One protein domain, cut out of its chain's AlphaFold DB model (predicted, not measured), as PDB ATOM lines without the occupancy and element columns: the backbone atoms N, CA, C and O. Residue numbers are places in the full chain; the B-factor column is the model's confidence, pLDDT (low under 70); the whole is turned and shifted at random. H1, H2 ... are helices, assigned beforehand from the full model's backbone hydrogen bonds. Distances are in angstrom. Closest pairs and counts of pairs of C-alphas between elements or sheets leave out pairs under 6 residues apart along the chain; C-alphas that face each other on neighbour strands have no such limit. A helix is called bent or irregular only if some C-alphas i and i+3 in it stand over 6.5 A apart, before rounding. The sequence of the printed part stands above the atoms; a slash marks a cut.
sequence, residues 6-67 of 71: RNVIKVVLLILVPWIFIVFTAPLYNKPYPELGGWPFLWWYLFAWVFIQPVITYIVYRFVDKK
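What this domain is: This is residues 6 to 67 of the 71 residues of an uncharacterized protein of Caldivirga sp. MG_3 (UniProt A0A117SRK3). A long helical hairpin: H1 runs one way, a long link folds back past its end, and H2 returns beside it at a shallow tilt. The printed part has 62 residues with two named helices, H1 then H2, and no named strand; the class is all helix. The whole is loose, with a radius of gyration of the C-alphas of 14.6 A, and spans 46 by 18 by 10 A, only just a rod.

How they stand to each other: H1, residues 6 to 29, and H2, residues 41 to 64, form a helical hairpin. They touch, the closest C-alphas being those of Tyr 29 and Leu 42, 5.5 A apart. They run opposite ways at a shallow tilt of 22 degrees. Of their O i to N i+4 pairs, 17 of 20 in H1 and 18 of 20 in H2 are within hydrogen-bond range.

Where its parts are: H1 begins at C-alpha 6 (21.550, -17.455, -34.398) and measures 34.0 A from first to last C-alpha. It has a kink of 28 degrees near residue 23 and is irregular, with C-alphas 24 and 27 7.1 A apart. H2 measures 33.3 A, has a kink of 33 degrees near residue 51, and ends at C-alpha 64 (14.357, -19.532, -37.124).

The domain as a whole: The C-alphas of Gly 38 and Lys 67 are the two farthest apart, 46.5 A. The printed part has no cut. The link of 11 residues is long; in it residues 35 to 36 pair antiparallel with residues 39 to 40. Confidence is under 70 at residues 29 to 34 and 65 to 67.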
ATOM      1  N   ARG A   6      22.765 -16.935 -33.768       76.62
ATOM      2  CA  ARG A   6      21.550 -17.455 -34.398       76.62
ATOM      3  C   ARG A   6      21.831 -18.680 -35.275       76.62
ATOM      4  O   ARG A   6      21.059 -19.630 -35.249       76.62
ATOM      5  N   ASN A   7      22.951 -18.693 -35.997       79.31
ATOM      6  CA  ASN A   7      23.358 -19.829 -36.828       79.31
ATOM      7  C   ASN A   7      23.821 -21.010 -35.974       79.31
ATOM      8  O   ASN A   7      23.526 -22.152 -36.307       79.31
ATOM      9  N   VAL A   8      24.479 -20.742 -34.843       80.69
ATOM     10  CA  VAL A   8      24.843 -21.793 -33.883       80.69
ATOM     11  C   VAL A   8      23.590 -22.452 -33.332       80.69
ATOM     12  O   VAL A   8      23.497 -23.670 -33.352       80.69
ATOM     13  N   ILE A   9      22.585 -21.668 -32.936       82.00
ATOM     14  CA  ILE A   9      21.301 -22.198 -32.461       82.00
ATOM     15  C   ILE A   9      20.612 -23.040 -33.550       82.00
ATOM     16  O   ILE A   9      20.097 -24.109 -33.236       82.00
ATOM     17  N   LYS A  10      20.651 -22.620 -34.828       80.12
ATOM     18  CA  LYS A  10      20.139 -23.428 -35.956       80.12
ATOM     19  C   LYS A  10      20.837 -24.782 -36.048       80.12
ATOM     20  O   LYS A  10      20.166 -25.806 -36.088       80.12
ATOM     21  N   VAL A  11      22.168 -24.783 -36.080       81.75
ATOM     22  CA  VAL A  11      22.972 -26.008 -36.216       81.75
ATOM     23  C   VAL A  11      22.774 -26.921 -35.008       81.75
ATOM     24  O   VAL A  11      22.570 -28.120 -35.166       81.75
ATOM     25  N   VAL A  12      22.758 -26.346 -33.806       83.88
ATOM     26  CA  VAL A  12      22.517 -27.073 -32.559       83.88
ATOM     27  C   VAL A  12      21.123 -27.702 -32.557       83.88
ATOM     28  O   VAL A  12      21.010 -28.869 -32.208       83.88
ATOM     29  N   LEU A  13      20.078 -27.001 -33.007       82.06
ATOM     30  CA  LEU A  13      18.732 -27.573 -33.138       82.06
ATOM     31  C   LEU A  13      18.669 -28.682 -34.196       82.06
ATOM     32  O   LEU A  13      18.106 -29.740 -33.929       82.06
ATOM     33  N   LEU A  14      19.270 -28.469 -35.369       84.56
ATOM     34  CA  LEU A  14      19.294 -29.460 -36.453       84.56
ATOM     35  C   LEU A  14      20.068 -30.729 -36.090       84.56
ATOM     36  O   LEU A  14      19.794 -31.769 -36.669       84.56
ATOM     37  N   ILE A  15      21.008 -30.660 -35.146       83.50
ATOM     38  CA  ILE A  15      21.777 -31.820 -34.679       83.50
ATOM     39  C   ILE A  15      21.143 -32.452 -33.439       83.50
ATOM     40  O   ILE A  15      20.929 -33.663 -33.415       83.50
ATOM     41  N   LEU A  16      20.827 -31.659 -32.410       87.19
ATOM     42  CA  LEU A  16      20.325 -32.188 -31.140       87.19
ATOM     43  C   LEU A  16      18.967 -32.853 -31.299       87.19
ATOM     44  O   LEU A  16      18.750 -33.898 -30.696       87.19
ATOM     45  N   VAL A  17      18.063 -32.287 -32.105       84.69
ATOM     46  CA  VAL A  17      16.722 -32.858 -32.285       84.69
ATOM     47  C   VAL A  17      16.801 -34.280 -32.852       84.69
ATOM     48  O   VAL A  17      16.299 -35.190 -32.190       84.69
ATOM     49  N   PRO A  18      17.450 -34.535 -34.008       83.06
ATOM     50  CA  PRO A  18      17.548 -35.895 -34.514       83.06
ATOM     51  C   PRO A  18      18.414 -36.801 -33.640       83.06
ATOM     52  O   PRO A  18      18.076 -37.970 -33.482       83.06
ATOM     53  N   TRP A  19      19.473 -36.284 -33.011       86.19
ATOM     54  CA  TRP A  19      20.314 -37.089 -32.124       86.19
ATOM     55  C   TRP A  19      19.552 -37.593 -30.891       86.19
ATOM     56  O   TRP A  19      19.572 -38.790 -30.609       86.19
ATOM     57  N   ILE A  20      18.815 -36.715 -30.199       87.38
ATOM     58  CA  ILE A  20      17.978 -37.087 -29.046       87.38
ATOM     59  C   ILE A  20      16.917 -38.095 -29.477       87.38
ATOM     60  O   ILE A  20      16.691 -39.081 -28.780       87.38
ATOM     61  N   PHE A  21      16.290 -37.877 -30.634       83.88
ATOM     62  CA  PHE A  21      15.269 -38.784 -31.142       83.88
ATOM     63  C   PHE A  21      15.848 -40.174 -31.424       83.88
ATOM     64  O   PHE A  21      15.246 -41.166 -31.028       83.88
ATOM     65  N   ILE A  22      17.038 -40.266 -32.029       81.38
ATOM     66  CA  ILE A  22      17.713 -41.547 -32.283       81.38
ATOM     67  C   ILE A  22      18.072 -42.254 -30.976       81.38
ATOM     68  O   ILE A  22      17.713 -43.411 -30.787       81.38
ATOM     69  N   VAL A  23      18.719 -41.559 -30.040       84.75
ATOM     70  CA  VAL A  23      19.138 -42.156 -28.762       84.75
ATOM     71  C   VAL A  23      17.934 -42.606 -27.936       84.75
ATOM     72  O   VAL A  23      17.949 -43.694 -27.365       84.75
ATOM     73  N   PHE A  24      16.868 -41.806 -27.893       83.31
ATOM     74  CA  PHE A  24      15.669 -42.136 -27.125       83.31
ATOM     75  C   PHE A  24      14.840 -43.254 -27.767       83.31
ATOM     76  O   PHE A  24      14.204 -44.034 -27.062       83.31
ATOM     77  N   THR A  25      14.859 -43.369 -29.098       78.06
ATOM     78  CA  THR A  25      14.171 -44.457 -29.812       78.06
ATOM     79  C   THR A  25      15.008 -45.735 -29.915       78.06
ATOM     80  O   THR A  25      14.476 -46.766 -30.326       78.06
ATOM     81  N   ALA A  26      16.262 -45.728 -29.446       76.25
ATOM     82  CA  ALA A  26      17.121 -46.908 -29.337       76.25
ATOM     83  C   ALA A  26      16.457 -48.153 -28.737       76.25
ATOM     84  O   ALA A  26      16.512 -49.208 -29.368       76.25
ATOM     85  N   PRO A  27      15.771 -48.090 -27.585       75.31
ATOM     86  CA  PRO A  27      15.083 -49.254 -27.033       75.31
ATOM     87  C   PRO A  27      13.929 -49.797 -27.898       75.31
ATOM     88  O   PRO A  27      13.532 -50.943 -27.680       75.31
ATOM     89  N   LEU A  28      13.389 -49.028 -28.860       70.50
ATOM     90  CA  LEU A  28      12.371 -49.523 -29.797       70.50
ATOM     91  C   LEU A  28      12.978 -50.393 -30.902       70.50
ATOM     92  O   LEU A  28      12.435 -51.455 -31.189       70.50
ATOM     93  N   TYR A  29      14.079 -49.958 -31.523       67.31
ATOM     94  CA  TYR A  29      14.691 -50.680 -32.648       67.31
ATOM     95  C   TYR A  29      15.783 -51.671 -32.233       67.31
ATOM     96  O   TYR A  29      16.147 -52.535 -33.024       67.31
ATOM     97  N   ASN A  30      16.296 -51.592 -31.001       68.25
ATOM     98  CA  ASN A  30      17.304 -52.523 -30.481       68.25
ATOM     99  C   ASN A  30      16.707 -53.867 -30.022       68.25
ATOM    100  O   ASN A  30      17.346 -54.631 -29.298       68.25
ATOM    101  N   LYS A  31      15.460 -54.154 -30.408       69.88
ATOM    102  CA  LYS A  31      14.842 -55.461 -30.215       69.88
ATOM    103  C   LYS A  31      14.772 -56.182 -31.562       69.88
ATOM    104  O   LYS A  31      14.293 -55.592 -32.527       69.88
ATOM    105  N   PRO A  32      15.196 -57.457 -31.633       64.69
ATOM    106  CA  PRO A  32      15.081 -58.251 -32.857       64.69
ATOM    107  C   PRO A  32      13.619 -58.508 -33.262       64.69
ATOM    108  O   PRO A  32      13.347 -58.747 -34.430       64.69
ATOM    109  N   TYR A  33      12.682 -58.393 -32.315       58.84
ATOM    110  CA  TYR A  33      11.236 -58.502 -32.513       58.84
ATOM    111  C   TYR A  33      10.542 -57.312 -31.825       58.84
ATOM    112  O   TYR A  33      10.977 -56.922 -30.736       58.84
ATOM    113  N   PRO A  34       9.454 -56.745 -32.375       65.19
ATOM    114  CA  PRO A  34       8.608 -57.291 -33.433       65.19
ATOM    115  C   PRO A  34       9.044 -56.904 -34.849       65.19
ATOM    116  O   PRO A  34       9.496 -55.792 -35.115       65.19
ATOM    117  N   GLU A  35       8.821 -57.828 -35.774       70.25
ATOM    118  CA  GLU A  35       8.851 -57.552 -37.203       70.25
ATOM    119  C   GLU A  35       7.503 -56.955 -37.612       70.25
ATOM    120  O   GLU A  35       6.440 -57.476 -37.268       70.25
ATOM    121  N   LEU A  36       7.534 -55.847 -38.343       76.06
ATOM    122  CA  LEU A  36       6.332 -55.207 -38.867       76.06
ATOM    123  C   LEU A  36       6.156 -55.666 -40.313       76.06
ATOM    124  O   LEU A  36       6.970 -55.341 -41.176       76.06
ATOM    125  N   GLY A  37       5.122 -56.475 -40.559       77.50
ATOM    126  CA  GLY A  37       4.851 -57.040 -41.886       77.50
ATOM    127  C   GLY A  37       5.909 -58.038 -42.379       77.50
ATOM    128  O   GLY A  37       6.130 -58.128 -43.581       77.50
ATOM    129  N   GLY A  38       6.590 -58.750 -41.469       78.44
ATOM    130  CA  GLY A  38       7.668 -59.697 -41.803       78.44
ATOM    131  C   GLY A  38       9.017 -59.040 -42.119       78.44
ATOM    132  O   GLY A  38       9.902 -59.688 -42.671       78.44
ATOM    133  N   TRP A  39       9.163 -57.743 -41.821       77.38
ATOM    134  CA  TRP A  39      10.407 -56.992 -41.983       77.38
ATOM    135  C   TRP A  39      10.906 -56.453 -40.635       77.38
ATOM    136  O   TRP A  39      10.091 -56.009 -39.815       77.38
ATOM    137  N   PRO A  40      12.235 -56.420 -40.400       81.31
ATOM    138  CA  PRO A  40      12.801 -55.860 -39.178       81.31
ATOM    139  C   PRO A  40      12.379 -54.404 -38.951       81.31
ATOM    140  O   PRO A  40      12.419 -53.581 -39.870       81.31
ATOM    141  N   PHE A  41      12.046 -54.058 -37.704       78.81
ATOM    142  CA  PHE A  41      11.585 -52.718 -37.317       78.81
ATOM    143  C   PHE A  41      12.553 -51.590 -37.710       78.81
ATOM    144  O   PHE A  41      12.129 -50.481 -38.037       78.81
ATOM    145  N   LEU A  42      13.857 -51.879 -37.736       80.81
ATOM    146  CA  LEU A  42      14.896 -50.930 -38.134       80.81
ATOM    147  C   LEU A  42      14.650 -50.322 -39.525       80.81
ATOM    148  O   LEU A  42      14.881 -49.132 -39.723       80.81
ATOM    149  N   TRP A  43      14.154 -51.106 -40.482       82.62
ATOM    150  CA  TRP A  43      13.892 -50.610 -41.835       82.62
ATOM    151  C   TRP A  43      12.740 -49.614 -41.863       82.62
ATOM    152  O   TRP A  43      12.852 -48.565 -42.491       82.62
ATOM    153  N   TRP A  44      11.673 -49.896 -41.118       83.81
ATOM    154  CA  TRP A  44      10.554 -48.971 -40.948       83.81
ATOM    155  C   TRP A  44      10.977 -47.681 -40.259       83.81
ATOM    156  O   TRP A  44      10.545 -46.597 -40.645       83.81
ATOM    157  N   TYR A  45      11.869 -47.793 -39.278       83.38
ATOM    158  CA  TYR A  45      12.457 -46.650 -38.604       83.38
ATOM    159  C   TYR A  45      13.258 -45.769 -39.577       83.38
ATOM    160  O   TYR A  45      12.995 -44.572 -39.672       83.38
ATOM    161  N   LEU A  46      14.175 -46.348 -40.361       86.25
ATOM    162  CA  LEU A  46      14.939 -45.613 -41.378       86.25
ATOM    163  C   LEU A  46      14.034 -45.008 -42.460       86.25
ATOM    164  O   LEU A  46      14.240 -43.868 -42.869       86.25
ATOM    165  N   PHE A  47      13.005 -45.741 -42.887       89.94
ATOM    166  CA  PHE A  47      12.026 -45.260 -43.857       89.94
ATOM    167  C   PHE A  47      11.238 -44.057 -43.325       89.94
ATOM    168  O   PHE A  47      11.108 -43.051 -44.020       89.94
ATOM    169  N   ALA A  48      10.777 -44.102 -42.072       89.56
ATOM    170  CA  ALA A  48      10.132 -42.959 -41.430       89.56
ATOM    171  C   ALA A  48      11.074 -41.745 -41.362       89.56
ATOM    172  O   ALA A  48      10.651 -40.610 -41.604       89.56
ATOM    173  N   TRP A  49      12.368 -41.970 -41.109       86.94
ATOM    174  CA  TRP A  49      13.370 -40.905 -41.064       86.94
ATOM    175  C   TRP A  49      13.535 -40.135 -42.371       86.94
ATOM    176  O   TRP A  49      13.818 -38.937 -42.312       86.94
ATOM    177  N   VAL A  50      13.282 -40.759 -43.526       90.56
ATOM    178  CA  VAL A  50      13.285 -40.072 -44.830       90.56
ATOM    179  C   VAL A  50      12.298 -38.900 -44.845       90.56
ATOM    180  O   VAL A  50      12.587 -37.869 -45.446       90.56
ATOM    181  N   PHE A  51      11.169 -39.017 -44.143       92.56
ATOM    182  CA  PHE A  51      10.166 -37.954 -44.039       92.56
ATOM    183  C   PHE A  51      10.397 -37.039 -42.835       92.56
ATOM    184  O   PHE A  51      10.195 -35.829 -42.926       92.56
ATOM    185  N   ILE A  52      10.856 -37.587 -41.708       89.38
ATOM    186  CA  ILE A  52      11.085 -36.808 -40.484       89.38
ATOM    187  C   ILE A  52      12.199 -35.763 -40.694       89.38
ATOM    188  O   ILE A  52      12.048 -34.620 -40.266       89.38
ATOM    189  N   GLN A  53      13.287 -36.107 -41.396       88.69
ATOM    190  CA  GLN A  53      14.415 -35.195 -41.663       88.69
ATOM    191  C   GLN A  53      14.012 -33.888 -42.383       88.69
ATOM    192  O   GLN A  53      14.291 -32.801 -41.855       88.69
ATOM    193  N   PRO A  54      13.343 -33.926 -43.554       90.81
ATOM    194  CA  PRO A  54      12.918 -32.708 -44.235       90.81
ATOM    195  C   PRO A  54      11.849 -31.946 -43.448       90.81
ATOM    196  O   PRO A  54      11.858 -30.718 -43.475       90.81
ATOM    197  N   VAL A  55      10.981 -32.628 -42.688       90.56
ATOM    198  CA  VAL A  55       9.994 -31.967 -41.818       90.56
ATOM    199  C   VAL A  55      10.677 -31.173 -40.704       90.56
ATOM    200  O   VAL A  55      10.358 -30.000 -40.516       90.56
ATOM    201  N   ILE A  56      11.656 -31.754 -40.002       87.12
ATOM    202  CA  ILE A  56      12.433 -31.043 -38.974       87.12
ATOM    203  C   ILE A  56      13.167 -29.854 -39.598       87.12
ATOM    204  O   ILE A  56      13.109 -28.747 -39.065       87.12
ATOM    205  N   THR A  57      13.807 -30.057 -40.751       87.19
ATOM    206  CA  THR A  57      14.522 -28.989 -41.467       87.19
ATOM    207  C   THR A  57      13.578 -27.851 -41.849       87.19
ATOM    208  O   THR A  57      13.892 -26.682 -41.629       87.19
ATOM    209  N   TYR A  58      12.388 -28.183 -42.352       86.88
ATOM    210  CA  TYR A  58      11.352 -27.217 -42.695       86.88
ATOM    211  C   TYR A  58      10.849 -26.447 -41.469       86.88
ATOM    212  O   TYR A  58      10.712 -25.225 -41.528       86.88
ATOM    213  N   ILE A  59      10.622 -27.127 -40.342       85.12
ATOM    214  CA  ILE A  59      10.230 -26.493 -39.076       85.12
ATOM    215  C   ILE A  59      11.330 -25.534 -38.613       85.12
ATOM    216  O   ILE A  59      11.043 -24.370 -38.347       85.12
ATOM    217  N   VAL A  60      12.594 -25.964 -38.565       84.44
ATOM    218  CA  VAL A  60      13.708 -25.096 -38.148       84.44
ATOM    219  C   VAL A  60      13.831 -23.887 -39.072       84.44
ATOM    220  O   VAL A  60      13.963 -22.762 -38.589       84.44
ATOM    221  N   TYR A  61      13.715 -24.084 -40.383       80.94
ATOM    222  CA  TYR A  61      13.692 -22.987 -41.344       80.94
ATOM    223  C   TYR A  61      12.532 -22.025 -41.056       80.94
ATOM    224  O   TYR A  61      12.731 -20.822 -40.896       80.94
ATOM    225  N   ARG A  62      11.313 -22.541 -40.873       80.94
ATOM    226  CA  ARG A  62      10.139 -21.704 -40.625       80.94
ATOM    227  C   ARG A  62      10.180 -20.994 -39.276       80.94
ATOM    228  O   ARG A  62       9.675 -19.886 -39.189       80.94
ATOM    229  N   PHE A  63      10.749 -21.577 -38.230       74.44
ATOM    230  CA  PHE A  63      10.789 -20.950 -36.906       74.44
ATOM    231  C   PHE A  63      11.981 -20.011 -36.729       74.44
ATOM    232  O   PHE A  63      11.838 -18.971 -36.082       74.44
ATOM    233  N   VAL A  64      13.140 -20.331 -37.312       72.19
ATOM    234  CA  VAL A  64      14.357 -19.532 -37.124       72.19
ATOM    235  C   VAL A  64      14.526 -18.456 -38.205       72.19
ATOM    236  O   VAL A  64      14.999 -17.368 -37.874       72.19
ATOM    237  N   ASP A  65      14.084 -18.688 -39.449       66.81
ATOM    238  CA  ASP A  65      14.146 -17.685 -40.532       66.81
ATOM    239  C   ASP A  65      12.878 -16.842 -40.704       66.81
ATOM    240  O   ASP A  65      12.938 -15.778 -41.312       66.81
ATOM    241  N   LYS A  66      11.746 -17.183 -40.076       57.41
ATOM    242  CA  LYS A  66      10.566 -16.287 -40.063       57.41
ATOM    243  C   LYS A  66      10.801 -14.975 -39.299       57.41
ATOM    244  O   LYS A  66      10.016 -14.049 -39.453       57.41
ATOM    245  N   LYS A  67      11.895 -14.854 -38.534       53.03
ATOM    246  CA  LYS A  67      12.376 -13.575 -37.972       53.03
ATOM    247  C   LYS A  67      13.363 -12.821 -38.881       53.03
ATOM    248  O   LYS A  67      13.907 -11.810 -38.455       53.03
TER     249      LYS A  67